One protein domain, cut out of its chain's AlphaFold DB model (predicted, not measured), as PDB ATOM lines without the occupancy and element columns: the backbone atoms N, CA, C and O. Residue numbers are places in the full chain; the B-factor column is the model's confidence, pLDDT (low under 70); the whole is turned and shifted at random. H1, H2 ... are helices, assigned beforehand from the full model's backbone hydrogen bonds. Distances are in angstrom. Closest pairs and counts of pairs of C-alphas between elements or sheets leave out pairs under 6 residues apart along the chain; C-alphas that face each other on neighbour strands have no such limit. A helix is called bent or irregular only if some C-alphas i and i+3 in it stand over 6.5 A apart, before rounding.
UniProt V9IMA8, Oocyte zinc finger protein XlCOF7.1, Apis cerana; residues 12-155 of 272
ATOM      1  N   VAL A  12     181.058 181.360 121.035       92.12
ATOM      2  CA  VAL A  12     180.199 180.750 120.012       92.12
ATOM      3  C   VAL A  12     180.171 181.602 118.739       92.12
ATOM      4  O   VAL A  12     180.118 182.836 118.802       92.12
ATOM      5  N   CYS A  13     180.234 180.946 117.581       93.94
ATOM      6  CA  CYS A  13     179.981 181.541 116.276       93.94
ATOM      7  C   CYS A  13     178.471 181.726 116.067       93.94
ATOM      8  O   CYS A  13     177.723 180.755 116.048       93.94
ATOM      9  N   GLU A  14     178.022 182.961 115.846       93.00
ATOM     10  CA  GLU A  14     176.597 183.276 115.633       93.00
ATOM     11  C   GLU A  14     176.052 182.770 114.284       93.00
ATOM     12  O   GLU A  14     174.841 182.739 114.090       93.00
ATOM     13  N   LEU A  15     176.929 182.384 113.350       92.62
ATOM     14  CA  LEU A  15     176.550 181.954 112.000       92.62
ATOM     15  C   LEU A  15     176.295 180.444 111.904       92.62
ATOM     16  O   LEU A  15     175.429 180.023 111.146       92.62
ATOM     17  N   CYS A  16     177.037 179.630 112.661       94.00
ATOM     18  CA  CYS A  16     176.933 178.166 112.601       94.00
ATOM     19  C   CYS A  16     176.832 177.475 113.970       94.00
ATOM     20  O   CYS A  16     176.721 176.253 114.027       94.00
ATOM     21  N   GLY A  17     176.900 178.222 115.076       92.81
ATOM     22  CA  GLY A  17     176.806 177.684 116.436       92.81
ATOM     23  C   GLY A  17     178.068 176.982 116.951       92.81
ATOM     24  O   GLY A  17     178.065 176.488 118.076       92.81
ATOM     25  N   SER A  18     179.156 176.938 116.173       91.12
ATOM     26  CA  SER A  18     180.409 176.307 116.607       91.12
ATOM     27  C   SER A  18     181.039 177.045 117.796       91.12
ATOM     28  O   SER A  18     181.004 178.273 117.878       91.12
ATOM     29  N   SER A  19     181.607 176.285 118.730       92.31
ATOM     30  CA  SER A  19     182.171 176.784 119.986       92.31
ATOM     31  C   SER A  19     183.697 176.824 119.923       92.31
ATOM     32  O   SER A  19     184.314 175.862 119.470       92.31
ATOM     33  N   HIS A  20     184.304 177.923 120.381       89.12
ATOM     34  CA  HIS A  20     185.749 178.162 120.292       89.12
ATOM     35  C   HIS A  20     186.350 178.580 121.640       89.12
ATOM     36  O   HIS A  20     185.679 179.258 122.423       89.12
ATOM     37  N   PRO A  21     187.617 178.220 121.917       84.81
ATOM     38  CA  PRO A  21     188.251 178.464 123.213       84.81
ATOM     39  C   PRO A  21     188.650 179.929 123.449       84.81
ATOM     40  O   PRO A  21     188.736 180.354 124.598       84.81
ATOM     41  N   SER A  22     188.861 180.734 122.402       85.38
ATOM     42  CA  SER A  22     189.100 182.173 122.553       85.38
ATOM     43  C   SER A  22     188.455 183.008 121.440       85.38
ATOM     44  O   SER A  22     187.935 182.506 120.437       85.38
ATOM     45  N   LYS A  23     188.495 184.337 121.616       89.50
ATOM     46  CA  LYS A  23     188.055 185.298 120.593       89.50
ATOM     47  C   LYS A  23     188.845 185.154 119.294       89.50
ATOM     48  O   LYS A  23     188.268 185.399 118.235       89.50
ATOM     49  N   TRP A  24     190.126 184.789 119.377       90.19
ATOM     50  CA  TRP A  24     190.972 184.583 118.207       90.19
ATOM     51  C   TRP A  24     190.521 183.366 117.403       90.19
ATOM     52  O   TRP A  24     190.246 183.529 116.219       90.19
ATOM     53  N   GLU A  25     190.357 182.186 118.012       87.50
ATOM     54  CA  GLU A  25     189.941 180.988 117.267       87.50
ATOM     55  C   GLU A  25     188.543 181.163 116.674       87.50
ATOM     56  O   GLU A  25     188.317 180.789 115.525       87.50
ATOM     57  N   ARG A  26     187.632 181.840 117.391       92.50
ATOM     58  CA  ARG A  26     186.333 182.208 116.816       92.50
ATOM     59  C   ARG A  26     186.491 183.116 115.598       92.50
ATOM     60  O   ARG A  26     185.836 182.885 114.583       92.50
ATOM     61  N   TRP A  27     187.313 184.163 115.693       94.56
ATOM     62  CA  TRP A  27     187.561 185.057 114.560       94.56
ATOM     63  C   TRP A  27     188.188 184.297 113.387       94.56
ATOM     64  O   TRP A  27     187.742 184.466 112.257       94.56
ATOM     65  N   LEU A  28     189.165 183.425 113.650       91.38
ATOM     66  CA  LEU A  28     189.847 182.625 112.637       91.38
ATOM     67  C   LEU A  28     188.861 181.711 111.908       91.38
ATOM     68  O   LEU A  28     188.821 181.726 110.681       91.38
ATOM     69  N   HIS A  29     188.021 180.995 112.658       91.62
ATOM     70  CA  HIS A  29     186.944 180.177 112.110       91.62
ATOM     71  C   HIS A  29     185.991 180.997 111.235       91.62
ATOM     72  O   HIS A  29     185.701 180.612 110.106       91.62
ATOM     73  N   VAL A  30     185.526 182.150 111.724       94.00
ATOM     74  CA  VAL A  30     184.626 183.026 110.963       94.00
ATOM     75  C   VAL A  30     185.306 183.543 109.686       94.00
ATOM     76  O   VAL A  30     184.706 183.537 108.612       94.00
ATOM     77  N   SER A  31     186.579 183.918 109.775       91.31
ATOM     78  CA  SER A  31     187.391 184.409 108.659       91.31
ATOM     79  C   SER A  31     187.727 183.324 107.626       91.31
ATOM     80  O   SER A  31     187.941 183.640 106.459       91.31
ATOM     81  N   SER A  32     187.744 182.038 107.995       89.19
ATOM     82  CA  SER A  32     187.997 180.939 107.050       89.19
ATOM     83  C   SER A  32     186.725 180.295 106.500       89.19
ATOM     84  O   SER A  32     186.672 179.972 105.317       89.19
ATOM     85  N   SER A  33     185.707 180.098 107.340       91.56
ATOM     86  CA  SER A  33     184.491 179.343 107.008       91.56
ATOM     87  C   SER A  33     183.332 180.229 106.550       91.56
ATOM     88  O   SER A  33     182.424 179.737 105.886       91.56
ATOM     89  N   HIS A  34     183.357 181.522 106.881       93.44
ATOM     90  CA  HIS A  34     182.251 182.451 106.631       93.44
ATOM     91  C   HIS A  34     182.690 183.748 105.929       93.44
ATOM     92  O   HIS A  34     181.971 184.738 105.945       93.44
ATOM     93  N   ASN A  35     183.849 183.783 105.267       84.44
ATOM     94  CA  ASN A  35     184.390 185.011 104.654       84.44
ATOM     95  C   ASN A  35     183.523 185.665 103.558       84.44
ATOM     96  O   ASN A  35     183.729 186.841 103.240       84.44
ATOM     97  N   ASN A  36     182.576 184.918 102.990       87.75
ATOM     98  CA  ASN A  36     181.627 185.395 101.989       87.75
ATOM     99  C   ASN A  36     180.374 186.027 102.616       87.75
ATOM    100  O   ASN A  36     179.580 186.643 101.908       87.75
ATOM    101  N   GLU A  37     180.206 185.918 103.934       92.31
ATOM    102  CA  GLU A  37     179.036 186.434 104.631       92.31
ATOM    103  C   GLU A  37     179.086 187.961 104.757       92.31
ATOM    104  O   GLU A  37     179.878 188.550 105.501       92.31
ATOM    105  N   LEU A  38     178.163 188.628 104.064       90.62
ATOM    106  CA  LEU A  38     178.043 190.089 104.072       90.62
ATOM    107  C   LEU A  38     177.655 190.650 105.447       90.62
ATOM    108  O   LEU A  38     177.830 191.842 105.697       90.62
ATOM    109  N   ALA A  39     177.121 189.821 106.348       92.00
ATOM    110  CA  ALA A  39     176.719 190.237 107.691       92.00
ATOM    111  C   ALA A  39     177.906 190.634 108.588       92.00
ATOM    112  O   ALA A  39     177.728 191.417 109.522       92.00
ATOM    113  N   ILE A  40     179.097 190.109 108.299       95.00
ATOM    114  CA  ILE A  40     180.290 190.224 109.149       95.00
ATOM    115  C   ILE A  40     181.472 190.920 108.467       95.00
ATOM    116  O   ILE A  40     182.429 191.314 109.135       95.00
ATOM    117  N   LYS A  41     181.408 191.100 107.149       95.44
ATOM    118  CA  LYS A  41     182.405 191.822 106.363       95.44
ATOM    119  C   LYS A  41     182.017 193.298 106.236       95.44
ATOM    120  O   LYS A  41     180.849 193.625 106.022       95.44
ATOM    121  N   CYS A  42     182.983 194.200 106.377       94.94
ATOM    122  CA  CYS A  42     182.787 195.605 106.036       94.94
ATOM    123  C   CYS A  42     182.543 195.738 104.525       94.94
ATOM    124  O   CYS A  42     183.276 195.164 103.717       94.94
ATOM    125  N   ASP A  43     181.501 196.478 104.167       91.06
ATOM    126  CA  ASP A  43     181.033 196.712 102.802       91.06
ATOM    127  C   ASP A  43     181.854 197.771 102.052       91.06
ATOM    128  O   ASP A  43     181.820 197.808 100.823       91.06
ATOM    129  N   ARG A  44     182.643 198.591 102.758       91.50
ATOM    130  CA  ARG A  44     183.570 199.530 102.120       91.50
ATOM    131  C   ARG A  44     184.684 198.801 101.372       91.50
ATOM    132  O   ARG A  44     185.426 198.002 101.951       91.50
ATOM    133  N   GLU A  45     184.819 199.146 100.093       85.56
ATOM    134  CA  GLU A  45     185.744 198.524  99.138       85.56
ATOM    135  C   GLU A  45     187.218 198.624  99.570       85.56
ATOM    136  O   GLU A  45     187.991 197.682  99.394       85.56
ATOM    137  N   ASP A  46     187.594 199.733 100.206       85.50
ATOM    138  CA  ASP A  46     188.945 200.019 100.691       85.50
ATOM    139  C   ASP A  46     189.242 199.475 102.101       85.50
ATOM    140  O   ASP A  46     190.389 199.514 102.548       85.50
ATOM    141  N   CYS A  47     188.237 198.925 102.793       91.62
ATOM    142  CA  CYS A  47     188.376 198.389 104.145       91.62
ATOM    143  C   CYS A  47     188.436 196.858 104.147       91.62
ATOM    144  O   CYS A  47     189.440 196.250 104.526       91.62
ATOM    145  N   GLY A  48     187.336 196.215 103.743       90.19
ATOM    146  CA  GLY A  48     187.211 194.760 103.674       90.19
ATOM    147  C   GLY A  48     187.509 193.988 104.972       90.19
ATOM    148  O   GLY A  48     187.768 192.785 104.878       90.19
ATOM    149  N   LYS A  49     187.524 194.628 106.149       95.06
ATOM    150  CA  LYS A  49     187.722 193.978 107.461       95.06
ATOM    151  C   LYS A  49     186.591 192.993 107.779       95.06
ATOM    152  O   LYS A  49     185.452 193.218 107.369       95.06
ATOM    153  N   ILE A  50     186.900 191.915 108.502       95.50
ATOM    154  CA  ILE A  50     185.950 190.867 108.904       95.50
ATOM    155  C   ILE A  50     185.853 190.838 110.431       95.50
ATOM    156  O   ILE A  50     186.861 190.873 111.131       95.50
ATOM    157  N   PHE A  51     184.635 190.736 110.957       96.44
ATOM    158  CA  PHE A  51     184.374 190.711 112.396       96.44
ATOM    159  C   PHE A  51     183.723 189.401 112.823       96.44
ATOM    160  O   PHE A  51     183.002 188.768 112.062       96.44
ATOM    161  N   ALA A  52     183.944 188.996 114.073       93.06
ATOM    162  CA  ALA A  52     183.403 187.733 114.578       93.06
ATOM    163  C   ALA A  52     181.867 187.729 114.733       93.06
ATOM    164  O   ALA A  52     181.283 186.659 114.886       93.06
ATOM    165  N   THR A  53     181.223 188.902 114.742       93.88
ATOM    166  CA  THR A  53     179.769 189.054 114.900       93.88
ATOM    167  C   THR A  53     179.242 190.234 114.083       93.88
ATOM    168  O   THR A  53     179.980 191.175 113.764       93.88
ATOM    169  N   LYS A  54     177.935 190.217 113.789       95.12
ATOM    170  CA  LYS A  54     177.246 191.310 113.081       95.12
ATOM    171  C   LYS A  54     177.317 192.627 113.861       95.12
ATOM    172  O   LYS A  54     177.522 193.685 113.270       95.12
ATOM    173  N   SER A  55     177.179 192.566 115.185       95.38
ATOM    174  CA  SER A  55     177.224 193.746 116.056       95.38
ATOM    175  C   SER A  55     178.580 194.451 115.998       95.38
ATOM    176  O   SER A  55     178.619 195.666 115.824       95.38
ATOM    177  N   LEU A  56     179.687 193.697 116.044       96.31
ATOM    178  CA  LEU A  56     181.037 194.264 115.942       96.31
ATOM    179  C   LEU A  56     181.293 194.892 114.567       96.31
ATOM    180  O   LEU A  56     181.908 195.954 114.478       96.31
ATOM    181  N   ARG A  57     180.783 194.277 113.489       96.38
ATOM    182  CA  ARG A  57     180.833 194.889 112.153       96.38
ATOM    183  C   ARG A  57     180.086 196.218 112.139       96.38
ATOM    184  O   ARG A  57     180.611 197.200 111.623       96.38
ATOM    185  N   ASN A  58     178.873 196.262 112.687       95.62
ATOM    186  CA  ASN A  58     178.049 197.472 112.687       95.62
ATOM    187  C   ASN A  58     178.680 198.611 113.503       95.62
ATOM    188  O   ASN A  58     178.633 199.760 113.069       95.62
ATOM    189  N   GLU A  59     179.306 198.295 114.639       96.62
ATOM    190  CA  GLU A  59     180.110 199.248 115.413       96.62
ATOM    191  C   GLU A  59     181.279 199.781 114.572       96.62
ATOM    192  O   GLU A  59     181.451 200.991 114.426       96.62
ATOM    193  N   HIS A  60     182.028 198.888 113.916       96.94
ATOM    194  CA  HIS A  60     183.139 199.277 113.051       96.94
ATOM    195  C   HIS A  60     182.738 200.218 111.911       96.94
ATOM    196  O   HIS A  60     183.493 201.140 111.598       96.94
ATOM    197  N   VAL A  61     181.556 200.036 111.314       95.94
ATOM    198  CA  VAL A  61     181.064 200.935 110.258       95.94
ATOM    199  C   VAL A  61     181.020 202.389 110.745       95.94
ATOM    200  O   VAL A  61     181.375 203.294 109.989       95.94
ATOM    201  N   GLN A  62     180.696 202.627 112.020       96.69
ATOM    202  CA  GLN A  62     180.703 203.972 112.607       96.69
ATOM    203  C   GLN A  62     182.122 204.538 112.763       96.69
ATOM    204  O   GLN A  62     182.332 205.744 112.648       96.69
ATOM    205  N   HIS A  63     183.134 203.685 112.950       97.12
ATOM    206  CA  HIS A  63     184.527 204.124 113.080       97.12
ATOM    207  C   HIS A  63     185.064 204.782 111.808       97.12
ATOM    208  O   HIS A  63     185.975 205.609 111.882       97.12
ATOM    209  N   HIS A  64     184.487 204.466 110.649       95.81
ATOM    210  CA  HIS A  64     184.835 205.137 109.405       95.81
ATOM    211  C   HIS A  64     184.467 206.622 109.386       95.81
ATOM    212  O   HIS A  64     185.168 207.408 108.752       95.81
ATOM    213  N   ALA A  65     183.404 207.024 110.086       95.19
ATOM    214  CA  ALA A  65     183.069 208.437 110.234       95.19
ATOM    215  C   ALA A  65     184.096 209.178 111.112       95.19
ATOM    216  O   ALA A  65     184.299 210.375 110.943       95.19
ATOM    217  N   ILE A  66     184.772 208.461 112.018       95.38
ATOM    218  CA  ILE A  66     185.736 209.022 112.976       95.38
ATOM    219  C   ILE A  66     187.151 209.090 112.379       95.38
ATOM    220  O   ILE A  66     187.854 210.078 112.563       95.38
ATOM    221  N   GLN A  67     187.600 208.028 111.698       94.44
ATOM    222  CA  GLN A  67     188.998 207.866 111.257       94.44
ATOM    223  C   GLN A  67     189.169 207.666 109.744       94.44
ATOM    224  O   GLN A  67     190.277 207.391 109.279       94.44
ATOM    225  N   GLY A  68     188.097 207.801 108.964       89.75
ATOM    226  CA  GLY A  68     188.138 207.680 107.508       89.75
ATOM    227  C   GLY A  68     188.210 206.233 107.013       89.75
ATOM    228  O   GLY A  68     187.624 205.323 107.595       89.75
ATOM    229  N   SER A  69     188.900 206.017 105.894       86.75
ATOM    230  CA  SER A  69     188.922 204.749 105.145       86.75
ATOM    231  C   SER A  69     189.539 203.566 105.890       86.75
ATOM    232  O   SER A  69     189.074 202.440 105.754       86.75
ATOM    233  N   SER A  70     190.545 203.806 106.733       86.50
ATOM    234  CA  SER A  70     191.277 202.747 107.439       86.50
ATOM    235  C   SER A  70     191.325 202.995 108.955       86.50
ATOM    236  O   SER A  70     192.401 203.305 109.485       86.50
ATOM    237  N   PRO A  71     190.202 202.828 109.681       95.25
ATOM    238  CA  PRO A  71     190.170 202.998 111.128       95.25
ATOM    239  C   PRO A  71     191.072 201.998 111.856       95.25
ATOM    240  O   PRO A  71     191.193 200.829 111.460       95.25
ATOM    241  N   ASN A  72     191.626 202.419 112.992       96.94
ATOM    242  CA  ASN A  72     192.454 201.614 113.893       96.94
ATOM    243  C   ASN A  72     191.604 200.653 114.751       96.94
ATOM    244  O   ASN A  72     191.783 200.545 115.965       96.94
ATOM    245  N   THR A  73     190.632 199.991 114.127       97.88
ATOM    246  CA  THR A  73     189.763 198.990 114.751       97.88
ATOM    247  C   THR A  73     190.435 197.620 114.751       97.88
ATOM    248  O   THR A  73     190.928 197.179 113.708       97.88
ATOM    249  N   CYS A  74     190.426 196.943 115.900       97.25
ATOM    250  CA  CYS A  74     190.832 195.544 116.038       97.25
ATOM    251  C   CYS A  74     189.731 194.606 115.528       97.25
ATOM    252  O   CYS A  74     188.623 194.629 116.049       97.25
ATOM    253  N   GLU A  75     190.023 193.756 114.543       96.50
ATOM    254  CA  GLU A  75     189.040 192.807 113.984       96.50
ATOM    255  C   GLU A  75     188.652 191.682 114.956       96.50
ATOM    256  O   GLU A  75     187.550 191.140 114.881       96.50
ATOM    257  N   ILE A  76     189.527 191.371 115.918       94.56
ATOM    258  CA  ILE A  76     189.326 190.280 116.881       94.56
ATOM    259  C   ILE A  76     188.335 190.689 117.980       94.56
ATOM    260  O   ILE A  76     187.502 189.887 118.405       94.56
ATOM    261  N   CYS A  77     188.417 191.936 118.461       94.00
ATOM    262  CA  CYS A  77     187.597 192.413 119.580       94.00
ATOM    263  C   CYS A  77     186.721 193.641 119.288       94.00
ATOM    264  O   CYS A  77     185.979 194.048 120.174       94.00
ATOM    265  N   GLY A  78     186.811 194.237 118.097       95.81
ATOM    266  CA  GLY A  78     186.028 195.399 117.653       95.81
ATOM    267  C   GLY A  78     186.477 196.759 118.189       95.81
ATOM    268  O   GLY A  78     186.017 197.779 117.690       95.81
ATOM    269  N   LYS A  79     187.404 196.819 119.154       96.88
ATOM    270  CA  LYS A  79     187.805 198.090 119.785       96.88
ATOM    271  C   LYS A  79     188.518 199.042 118.816       96.88
ATOM    272  O   LYS A  79     189.440 198.631 118.104       96.88
ATOM    273  N   LEU A  80     188.129 200.320 118.849       97.94
ATOM    274  CA  LEU A  80     188.780 201.438 118.156       97.94
ATOM    275  C   LEU A  80     189.883 202.071 119.013       97.94
ATOM    276  O   LEU A  80     189.693 202.302 120.204       97.94
ATOM    277  N   TRP A  81     191.007 202.420 118.387       98.19
ATOM    278  CA  TRP A  81     192.112 203.130 119.035       98.19
ATOM    279  C   TRP A  81     192.375 204.489 118.388       98.19
ATOM    280  O   TRP A  81     192.364 204.620 117.165       98.19
ATOM    281  N   GLY A  82     192.665 205.509 119.199       96.50
ATOM    282  CA  GLY A  82     192.929 206.868 118.709       96.50
ATOM    283  C   GLY A  82     194.171 206.973 117.817       96.50
ATOM    284  O   GLY A  82     194.222 207.817 116.927       96.50
ATOM    285  N   SER A  83     195.148 206.080 117.997       95.12
ATOM    286  CA  SER A  83     196.384 206.063 117.218       95.12
ATOM    287  C   SER A  83     196.803 204.646 116.811       95.12
ATOM    288  O   SER A  83     196.465 203.654 117.463       95.12
ATOM    289  N   ARG A  84     197.627 204.549 115.755       92.06
ATOM    290  CA  ARG A  84     198.285 203.289 115.361       92.06
ATOM    291  C   ARG A  84     199.192 202.744 116.468       92.06
ATOM    292  O   ARG A  84     199.321 201.533 116.601       92.06
ATOM    293  N   VAL A  85     199.829 203.614 117.254       91.31
ATOM    294  CA  VAL A  85     200.713 203.193 118.352       91.31
ATOM    295  C   VAL A  85     199.911 202.464 119.428       91.31
ATOM    296  O   VAL A  85     200.330 201.396 119.873       91.31
ATOM    297  N   ASP A  86     198.748 202.996 119.799       96.50
ATOM    298  CA  ASP A  86     197.914 202.400 120.845       96.50
ATOM    299  C   ASP A  86     197.228 201.118 120.369       96.50
ATOM    300  O   ASP A  86     197.188 200.141 121.115       96.50
ATOM    301  N   TYR A  87     196.831 201.055 119.092       97.38
ATOM    302  CA  TYR A  87     196.410 199.802 118.461       97.38
ATOM    303  C   TYR A  87     197.483 198.712 118.596       97.38
ATOM    304  O   TYR A  87     197.186 197.597 119.025       97.38
ATOM    305  N   TRP A  88     198.746 199.027 118.276       94.06
ATOM    306  CA  TRP A  88     199.831 198.048 118.361       94.06
ATOM    307  C   TRP A  88     200.116 197.610 119.799       94.06
ATOM    308  O   TRP A  88     200.350 196.425 120.025       94.06
ATOM    309  N   LYS A  89     200.070 198.527 120.775       93.69
ATOM    310  CA  LYS A  89     200.178 198.172 122.203       93.69
ATOM    311  C   LYS A  89     199.069 197.206 122.617       93.69
ATOM    312  O   LYS A  89     199.344 196.222 123.295       93.69
ATOM    313  N   HIS A  90     197.840 197.459 122.172       96.56
ATOM    314  CA  HIS A  90     196.702 196.592 122.444       96.56
ATOM    315  C   HIS A  90     196.882 195.186 121.879       96.56
ATOM    316  O   HIS A  90     196.755 194.224 122.632       96.56
ATOM    317  N   VAL A  91     197.199 195.046 120.588       95.69
ATOM    318  CA  VAL A  91     197.346 193.706 119.997       95.69
ATOM    319  C   VAL A  91     198.545 192.968 120.582       95.69
ATOM    320  O   VAL A  91     198.428 191.785 120.852       95.69
ATOM    321  N   MET A  92     199.656 193.646 120.893       90.69
ATOM    322  CA  MET A  92     200.799 192.995 121.549       90.69
ATOM    323  C   MET A  92     200.489 192.523 122.976       90.69
ATOM    324  O   MET A  92     201.055 191.525 123.402       90.69
ATOM    325  N   GLY A  93     199.621 193.225 123.712       88.75
ATOM    326  CA  GLY A  93     199.288 192.878 125.098       88.75
ATOM    327  C   GLY A  93     198.100 191.926 125.262       88.75
ATOM    328  O   GLY A  93     198.044 191.198 126.242       88.75
ATOM    329  N   VAL A  94     197.137 191.945 124.333       91.44
ATOM    330  CA  VAL A  94     195.864 191.203 124.458       91.44
ATOM    331  C   VAL A  94     195.724 190.104 123.401       91.44
ATOM    332  O   VAL A  94     195.015 189.125 123.614       91.44
ATOM    333  N   HIS A  95     196.380 190.261 122.252       88.75
ATOM    334  CA  HIS A  95     196.276 189.369 121.095       88.75
ATOM    335  C   HIS A  95     197.672 189.056 120.530       88.75
ATOM    336  O   HIS A  95     197.879 189.119 119.315       88.75
ATOM    337  N   SER A  96     198.642 188.786 121.413       83.69
ATOM    338  CA  SER A  96     200.076 188.669 121.093       83.69
ATOM    339  C   SER A  96     200.351 187.729 119.923       83.69
ATOM    340  O   SER A  96     201.136 188.051 119.032       83.69
ATOM    341  N   ASP A  97     199.634 186.612 119.885       80.69
ATOM    342  CA  ASP A  97     199.855 185.531 118.922       80.69
ATOM    343  C   ASP A  97     199.354 185.901 117.520       80.69
ATOM    344  O   ASP A  97     199.727 185.294 116.520       80.69
ATOM    345  N   THR A  98     198.544 186.956 117.431       87.62
ATOM    346  CA  THR A  98     197.972 187.462 116.176       87.62
ATOM    347  C   THR A  98     198.829 188.554 115.548       87.62
ATOM    348  O   THR A  98     198.672 188.847 114.369       87.62
ATOM    349  N   VAL A  99     199.770 189.143 116.299       87.50
ATOM    350  CA  VAL A  99     200.649 190.235 115.838       87.50
ATOM    351  C   VAL A  99     201.370 189.911 114.515       87.50
ATOM    352  O   VAL A  99     201.438 190.809 113.668       87.50
ATOM    353  N   PRO A 100     201.866 188.678 114.270       87.06
ATOM    354  CA  PRO A 100     202.481 188.308 112.989       87.06
ATOM    355  C   PRO A 100     201.507 188.296 111.799       87.06
ATOM    356  O   PRO A 100     201.911 188.249 110.644       87.06
ATOM    357  N   LEU A 101     200.204 188.341 112.053       93.06
ATOM    358  CA  LEU A 101     199.167 188.137 111.045       93.06
ATOM    359  C   LEU A 101     198.452 189.433 110.641       93.06
ATOM    360  O   LEU A 101     197.494 189.404 109.869       93.06
ATOM    361  N   ILE A 102     198.916 190.576 111.146       95.56
ATOM    362  CA  ILE A 102     198.293 191.884 110.933       95.56
ATOM    363  C   ILE A 102     199.062 192.671 109.869       95.56
ATOM    364  O   ILE A 102     200.277 192.860 109.964       95.56
ATOM    365  N   CYS A 103     198.345 193.214 108.884       94.00
ATOM    366  CA  CYS A 103     198.908 194.141 107.911       94.00
ATOM    367  C   CYS A 103     199.361 195.441 108.580       94.00
ATOM    368  O   CYS A 103     198.592 196.155 109.215       94.00
ATOM    369  N   GLY A 104     200.623 195.797 108.375       91.50
ATOM    370  CA  GLY A 104     201.236 197.015 108.881       91.50
ATOM    371  C   GLY A 104     200.727 198.313 108.261       91.50
ATOM    372  O   GLY A 104     200.972 199.376 108.832       91.50
ATOM    373  N   VAL A 105     200.032 198.230 107.123       89.12
ATOM    374  CA  VAL A 105     199.521 199.382 106.371       89.12
ATOM    375  C   VAL A 105     198.063 199.660 106.744       89.12
ATOM    376  O   VAL A 105     197.769 200.720 107.300       89.12
ATOM    377  N   CYS A 106     197.165 198.696 106.511       92.38
ATOM    378  CA  CYS A 106     195.716 198.843 106.715       92.38
ATOM    379  C   CYS A 106     195.180 198.213 108.018       92.38
ATOM    380  O   CYS A 106     193.997 198.342 108.334       92.38
ATOM    381  N   LEU A 107     196.037 197.543 108.801       95.19
ATOM    382  CA  LEU A 107     195.673 196.842 110.044       95.19
ATOM    383  C   LEU A 107     194.675 195.693 109.852       95.19
ATOM    384  O   LEU A 107     194.027 195.282 110.817       95.19
ATOM    385  N   LYS A 108     194.552 195.186 108.620       95.38
ATOM    386  CA  LYS A 108     193.745 194.007 108.333       95.38
ATOM    387  C   LYS A 108     194.397 192.738 108.880       95.38
ATOM    388  O   LYS A 108     195.613 192.583 108.751       95.38
ATOM    389  N   VAL A 109     193.606 191.842 109.462       95.62
ATOM    390  CA  VAL A 109     194.081 190.569 110.032       95.62
ATOM    391  C   VAL A 109     193.913 189.423 109.029       95.62
ATOM    392  O   VAL A 109     192.933 189.373 108.285       95.62
ATOM    393  N   PHE A 110     194.874 188.499 108.998       93.62
ATOM    394  CA  PHE A 110     194.895 187.346 108.093       93.62
ATOM    395  C   PHE A 110     194.980 186.026 108.869       93.62
ATOM    396  O   PHE A 110     195.497 185.998 109.980       93.62
ATOM    397  N   PRO A 111     194.506 184.906 108.302       87.31
ATOM    398  CA  PRO A 111     194.596 183.606 108.965       87.31
ATOM    399  C   PRO A 111     196.021 183.032 108.968       87.31
ATOM    400  O   PRO A 111     196.328 182.156 109.768       87.31
ATOM    401  N   ASN A 112     196.895 183.488 108.063       82.94
ATOM    402  CA  ASN A 112     198.292 183.061 107.990       82.94
ATOM    403  C   ASN A 112     199.174 184.103 107.277       82.94
ATOM    404  O   ASN A 112     198.689 185.003 106.584       82.94
ATOM    405  N   VAL A 113     200.491 183.941 107.429       82.06
ATOM    406  CA  VAL A 113     201.498 184.869 106.895       82.06
ATOM    407  C   VAL A 113     201.526 184.896 105.359       82.06
ATOM    408  O   VAL A 113     201.765 185.949 104.767       82.06
ATOM    409  N   LEU A 114     201.227 183.776 104.689       81.75
ATOM    410  CA  LEU A 114     201.190 183.703 103.223       81.75
ATOM    411  C   LEU A 114     200.093 184.604 102.636       81.75
ATOM    412  O   LEU A 114     200.341 185.360 101.692       81.75
ATOM    413  N   GLN A 115     198.889 184.560 103.213       85.25
ATOM    414  CA  GLN A 115     197.783 185.417 102.790       85.25
ATOM    415  C   GLN A 115     198.065 186.892 103.093       85.25
ATOM    416  O   GLN A 115     197.801 187.746 102.245       85.25
ATOM    417  N   LEU A 116     198.676 187.188 104.246       89.94
ATOM    418  CA  LEU A 116     199.122 188.539 104.588       89.94
ATOM    419  C   LEU A 116     200.128 189.085 103.561       89.94
ATOM    420  O   LEU A 116     199.922 190.167 103.012       89.94
ATOM    421  N   SER A 117     201.189 188.331 103.262       82.56
ATOM    422  CA  SER A 117     202.219 188.746 102.301       82.56
ATOM    423  C   SER A 117     201.640 188.968 100.900       82.56
ATOM    424  O   SER A 117     201.973 189.945 100.226       82.56
ATOM    425  N   THR A 118     200.723 188.097 100.472       83.75
ATOM    426  CA  THR A 118     200.028 188.226  99.181       83.75
ATOM    427  C   THR A 118     199.155 189.481  99.134       83.75
ATOM    428  O   THR A 118     199.161 190.213  98.141       83.75
ATOM    429  N   HIS A 119     198.435 189.781 100.216       89.44
ATOM    430  CA  HIS A 119     197.654 191.008 100.330       89.44
ATOM    431  C   HIS A 119     198.537 192.258 100.250       89.44
ATOM    432  O   HIS A 119     198.268 193.141  99.440       89.44
ATOM    433  N   VAL A 120     199.615 192.320 101.036       85.19
ATOM    434  CA  VAL A 120     200.530 193.473 101.042       85.19
ATOM    435  C   VAL A 120     201.101 193.713  99.648       85.19
ATOM    436  O   VAL A 120     201.091 194.840  99.159       85.19
ATOM    437  N   ARG A 121     201.522 192.645  98.968       81.50
ATOM    438  CA  ARG A 121     202.090 192.725  97.620       81.50
ATOM    439  C   ARG A 121     201.085 193.130  96.544       81.50
ATOM    440  O   ARG A 121     201.468 193.815  95.608       81.50
ATOM    441  N   SER A 122     199.818 192.744  96.666       82.88
ATOM    442  CA  SER A 122     198.789 193.076  95.668       82.88
ATOM    443  C   SER A 122     198.089 194.415  95.909       82.88
ATOM    444  O   SER A 122     197.587 195.009  94.961       82.88
ATOM    445  N   LYS A 123     198.017 194.886  97.161       83.62
ATOM    446  CA  LYS A 123     197.226 196.072  97.542       83.62
ATOM    447  C   LYS A 123     198.050 197.267  98.003       83.62
ATOM    448  O   LYS A 123     197.546 198.384  97.978       83.62
ATOM    449  N   HIS A 124     199.280 197.046  98.457       80.56
ATOM    450  CA  HIS A 124     200.098 198.095  99.070       80.56
ATOM    451  C   HIS A 124     201.471 198.254  98.413       80.56
ATOM    452  O   HIS A 124     202.249 199.099  98.849       80.56
ATOM    453  N   TRP A 125     201.786 197.464  97.382       75.69
ATOM    454  CA  TRP A 125     203.050 197.578  96.660       75.69
ATOM    455  C   TRP A 125     202.958 198.587  95.502       75.69
ATOM    456  O   TRP A 125     201.972 198.553  94.764       75.69
ATOM    457  N   PRO A 126     203.987 199.426  95.281       74.56
ATOM    458  CA  PRO A 126     205.189 199.587  96.103       74.56
ATOM    459  C   PRO A 126     204.899 200.335  97.412       74.56
ATOM    460  O   PRO A 126     204.094 201.262  97.448       74.56
ATOM    461  N   LEU A 127     205.587 199.953  98.494       72.00
ATOM    462  CA  LEU A 127     205.440 200.614  99.793       72.00
ATOM    463  C   LEU A 127     206.045 202.025  99.709       72.00
ATOM    464  O   LEU A 127     207.262 202.187  99.648       72.00
ATOM    465  N   THR A 128     205.195 203.052  99.704       52.16
ATOM    466  CA  THR A 128     205.548 204.448  99.376       52.16
ATOM    467  C   THR A 128     206.473 205.147 100.382       52.16
ATOM    468  O   THR A 128     206.937 206.247 100.108       52.16
ATOM    469  N   ASN A 129     206.763 204.530 101.537       54.88
ATOM    470  CA  ASN A 129     207.429 205.185 102.672       54.88
ATOM    471  C   ASN A 129     208.867 204.704 102.961       54.88
ATOM    472  O   ASN A 129     209.321 204.843 104.091       54.88
ATOM    473  N   GLY A 130     209.577 204.187 101.952       50.84
ATOM    474  CA  GLY A 130     211.045 204.276 101.843       50.84
ATOM    475  C   GLY A 130     211.904 203.515 102.871       50.84
ATOM    476  O   GLY A 130     211.882 203.756 104.072       50.84
ATOM    477  N   ASP A 131     212.735 202.613 102.359       58.50
ATOM    478  CA  ASP A 131     213.904 201.956 102.973       58.50
ATOM    479  C   ASP A 131     213.695 200.925 104.095       58.50
ATOM    480  O   ASP A 131     214.356 199.883 104.073       58.50
ATOM    481  N   PHE A 132     212.805 201.137 105.072       77.50
ATOM    482  CA  PHE A 132     212.706 200.242 106.248       77.50
ATOM    483  C   PHE A 132     211.292 199.735 106.534       77.50
ATOM    484  O   PHE A 132     210.850 199.702 107.684       77.50
ATOM    485  N   SER A 133     210.584 199.304 105.496       82.19
ATOM    486  CA  SER A 133     209.304 198.611 105.659       82.19
ATOM    487  C   SER A 133     209.488 197.096 105.669       82.19
ATOM    488  O   SER A 133     210.356 196.561 104.984       82.19
ATOM    489  N   CYS A 134     208.676 196.396 106.461       83.56
ATOM    490  CA  CYS A 134     208.652 194.938 106.440       83.56
ATOM    491  C   CYS A 134     208.077 194.444 105.106       83.56
ATOM    492  O   CYS A 134     206.966 194.810 104.737       83.56
ATOM    493  N   ASP A 135     208.810 193.579 104.420       78.31
ATOM    494  CA  ASP A 135     208.426 192.947 103.154       78.31
ATOM    495  C   ASP A 135     207.272 191.938 103.292       78.31
ATOM    496  O   ASP A 135     206.625 191.589 102.307       78.31
ATOM    497  N   ILE A 136     206.983 191.491 104.517       84.75
ATOM    498  CA  ILE A 136     205.904 190.543 104.818       84.75
ATOM    499  C   ILE A 136     204.594 191.279 105.099       84.75
ATOM    500  O   ILE A 136     203.587 191.029 104.445       84.75
ATOM    501  N   CYS A 137     204.591 192.188 106.077       88.06
ATOM    502  CA  CYS A 137     203.365 192.840 106.544       88.06
ATOM    503  C   CYS A 137     203.219 194.296 106.073       88.06
ATOM    504  O   CYS A 137     202.173 194.902 106.291       88.06
ATOM    505  N   GLY A 138     204.246 194.890 105.461       86.12
ATOM    506  CA  GLY A 138     204.242 196.283 105.010       86.12
ATOM    507  C   GLY A 138     204.416 197.323 106.121       86.12
ATOM    508  O   GLY A 138     204.303 198.517 105.858       86.12
ATOM    509  N   ARG A 139     204.670 196.915 107.375       87.31
ATOM    510  CA  ARG A 139     204.801 197.857 108.500       87.31
ATOM    511  C   ARG A 139     206.060 198.723 108.352       87.31
ATOM    512  O   ARG A 139     207.143 198.148 108.212       87.31
ATOM    513  N   PRO A 140     205.954 200.062 108.441       83.50
ATOM    514  CA  PRO A 140     207.111 200.947 108.370       83.50
ATOM    515  C   PRO A 140     207.865 201.023 109.705       83.50
ATOM    516  O   PRO A 140     207.267 200.968 110.787       83.50
ATOM    517  N   TYR A 141     209.183 201.211 109.626       84.00
ATOM    518  CA  TYR A 141     210.073 201.407 110.770       84.00
ATOM    519  C   TYR A 141     210.995 202.605 110.570       84.00
ATOM    520  O   TYR A 141     211.332 202.976 109.456       84.00
ATOM    521  N   SER A 142     211.475 203.169 111.680       81.19
ATOM    522  CA  SER A 142     212.436 204.280 111.648       81.19
ATOM    523  C   SER A 142     213.856 203.872 111.247       81.19
ATOM    524  O   SER A 142     214.670 204.744 110.975       81.19
ATOM    525  N   ASN A 143     214.194 202.577 111.268       82.44
ATOM    526  CA  ASN A 143     215.503 202.084 110.836       82.44
ATOM    527  C   ASN A 143     215.498 200.576 110.531       82.44
ATOM    528  O   ASN A 143     214.635 199.830 111.009       82.44
ATOM    529  N   LYS A 144     216.533 200.125 109.802       79.38
ATOM    530  CA  LYS A 144     216.757 198.716 109.423       79.38
ATOM    531  C   LYS A 144     216.745 197.769 110.620       79.38
ATOM    532  O   LYS A 144     216.139 196.710 110.538       79.38
ATOM    533  N   SER A 145     217.384 198.136 111.732       82.81
ATOM    534  CA  SER A 145     217.506 197.264 112.910       82.81
ATOM    535  C   SER A 145     216.155 196.969 113.563       82.81
ATOM    536  O   SER A 145     215.890 195.837 113.960       82.81
ATOM    537  N   LYS A 146     215.274 197.971 113.664       84.50
ATOM    538  CA  LYS A 146     213.918 197.785 114.195       84.50
ATOM    539  C   LYS A 146     213.056 196.945 113.252       84.50
ATOM    540  O   LYS A 146     212.324 196.088 113.742       84.50
ATOM    541  N   MET A 147     213.181 197.158 111.941       87.25
ATOM    542  CA  MET A 147     212.490 196.357 110.927       87.25
ATOM    543  C   MET A 147     212.956 194.896 110.946       87.25
ATOM    544  O   MET A 147     212.121 194.000 111.021       87.25
ATOM    545  N   SER A 148     214.268 194.640 110.967       79.94
ATOM    546  CA  SER A 148     214.802 193.269 110.960       79.94
ATOM    547  C   SER A 148     214.436 192.516 112.242       79.94
ATOM    548  O   SER A 148     213.991 191.373 112.176       79.94
ATOM    549  N   ARG A 149     214.475 193.180 113.408       82.69
ATOM    550  CA  ARG A 149     213.958 192.600 114.656       82.69
ATOM    551  C   ARG A 149     212.469 192.278 114.569       82.69
ATOM    552  O   ARG A 149     212.056 191.234 115.057       82.69
ATOM    553  N   HIS A 150     211.668 193.161 113.974       85.31
ATOM    554  CA  HIS A 150     210.256 192.867 113.763       85.31
ATOM    555  C   HIS A 150     210.066 191.652 112.862       85.31
ATOM    556  O   HIS A 150     209.210 190.835 113.157       85.31
ATOM    557  N   ARG A 151     210.865 191.498 111.804       81.00
ATOM    558  CA  ARG A 151     210.718 190.393 110.854       81.00
ATOM    559  C   ARG A 151     210.728 189.012 111.526       81.00
ATOM    560  O   ARG A 151     209.972 188.142 111.106       81.00
ATOM    561  N   LYS A 152     211.480 188.866 112.623       80.25
ATOM    562  CA  LYS A 152     211.554 187.634 113.429       80.25
ATOM    563  C   LYS A 152     210.203 187.184 113.988       80.25
ATOM    564  O   LYS A 152     209.998 185.990 114.155       80.25
ATOM    565  N   ILE A 153     209.256 188.101 114.227       80.44
ATOM    566  CA  ILE A 153     207.929 187.719 114.741       80.44
ATOM    567  C   ILE A 153     207.131 186.883 113.737       80.44
ATOM    568  O   ILE A 153     206.237 186.151 114.133       80.44
ATOM    569  N   HIS A 154     207.439 186.992 112.442       75.62
ATOM    570  CA  HIS A 154     206.758 186.243 111.385       75.62
ATOM    571  C   HIS A 154     207.273 184.805 111.245       75.62
ATOM    572  O   HIS A 154     206.913 184.130 110.288       75.62
ATOM    573  N   GLY A 155     208.153 184.350 112.146       60.53
ATOM    574  CA  GLY A 155     208.836 183.058 112.026       60.53
ATOM    575  C   GLY A 155     209.907 183.038 110.931       60.53
ATOM    576  O   GLY A 155     210.504 182.001 110.668       60.53
TER     577      GLY A 155
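AT A GLANCE: This is residues 12 to 155 of the 272 residues of the protein "Oocyte zinc finger protein XlCOF7.1" of Apis cerana (UniProt V9IMA8). Short helices are spread through a body built largely of loops: the longest helix, H2, and H1 are at one end, with the looped residues 34 to 53 running between them, while H3, H4 and H5 fill the middle and H6 makes the other end. The helices make no bundle; they meet in few places, mostly round the short H4. Of 144 printed residues, 64 are in named elements, under half; these are six helices, H1 to H6 in order along the chain, with no named strand, and the class is all helix. The whole is compact, with a radius of gyration of the C-alphas of 15.0 A and spans of 45 by 33 by 27 A.

IN THESE COORDINATES: Find C-alpha 54 at (177.246, 191.310, 113.081); from there H2, residues 54 to 67, runs 20.4 A to C-alpha 67 at (188.998, 207.866, 111.257). Before it look for H1, residues 23 to 33, 15.3 A long. After it come H3, residues 84 to 94, 15.3 A, and H4, residues 96 to 101, 10.1 A. H4 is irregular: C-alphas 97 and 100 are 7.1 A apart. Further on are H5, residues 113 to 123, 15.2 A, and H6, residues 144 to 154, 16.1 A, which ends at C-alpha 154 at (206.758, 186.243, 111.385).

HOW THE PARTS SIT: Start at H2, which touches no helix and is apart from H1 and H3, for instance. Move to the hub, H4, which touches three helices. It touches H6 about perpendicular, at 77 degrees; the closest C-alphas, of Pro 100 and His 154, are 5.0 A apart. H4 and H5 only just touch, with 3 pairs of C-alphas within 8 A, at a steep tilt of 47 degrees, the same way; their closest C-alphas, Leu 101 and Val 113, are 5.8 A apart. H3 and H4 only just touch, with 3 such pairs and only at the corner; their closest C-alphas, Val 91 and Val 99, are 6.3 A apart. H1 is close to H4 but not clearly touching: look at the C-alphas of Trp 24 and Thr 98, 7.8 A apart. In H1, H3 and H5 every O i to N i+4 pair is within hydrogen-bond range; in H2 5 of 10 are, in H6 4 of 7, and in H4 0 of 2, beside 2 of 3 O i to N i+3 pairs.

THE WHOLE: Look at Gly 17 and Asp 131 for the two C-alphas farthest apart, 46.3 A. The printed part has no cut. The link from H3 to H4 is tight; the other four are long. Mean pLDDT of the printed part is 88.6; residues 128 to 131 and 155 are under 70.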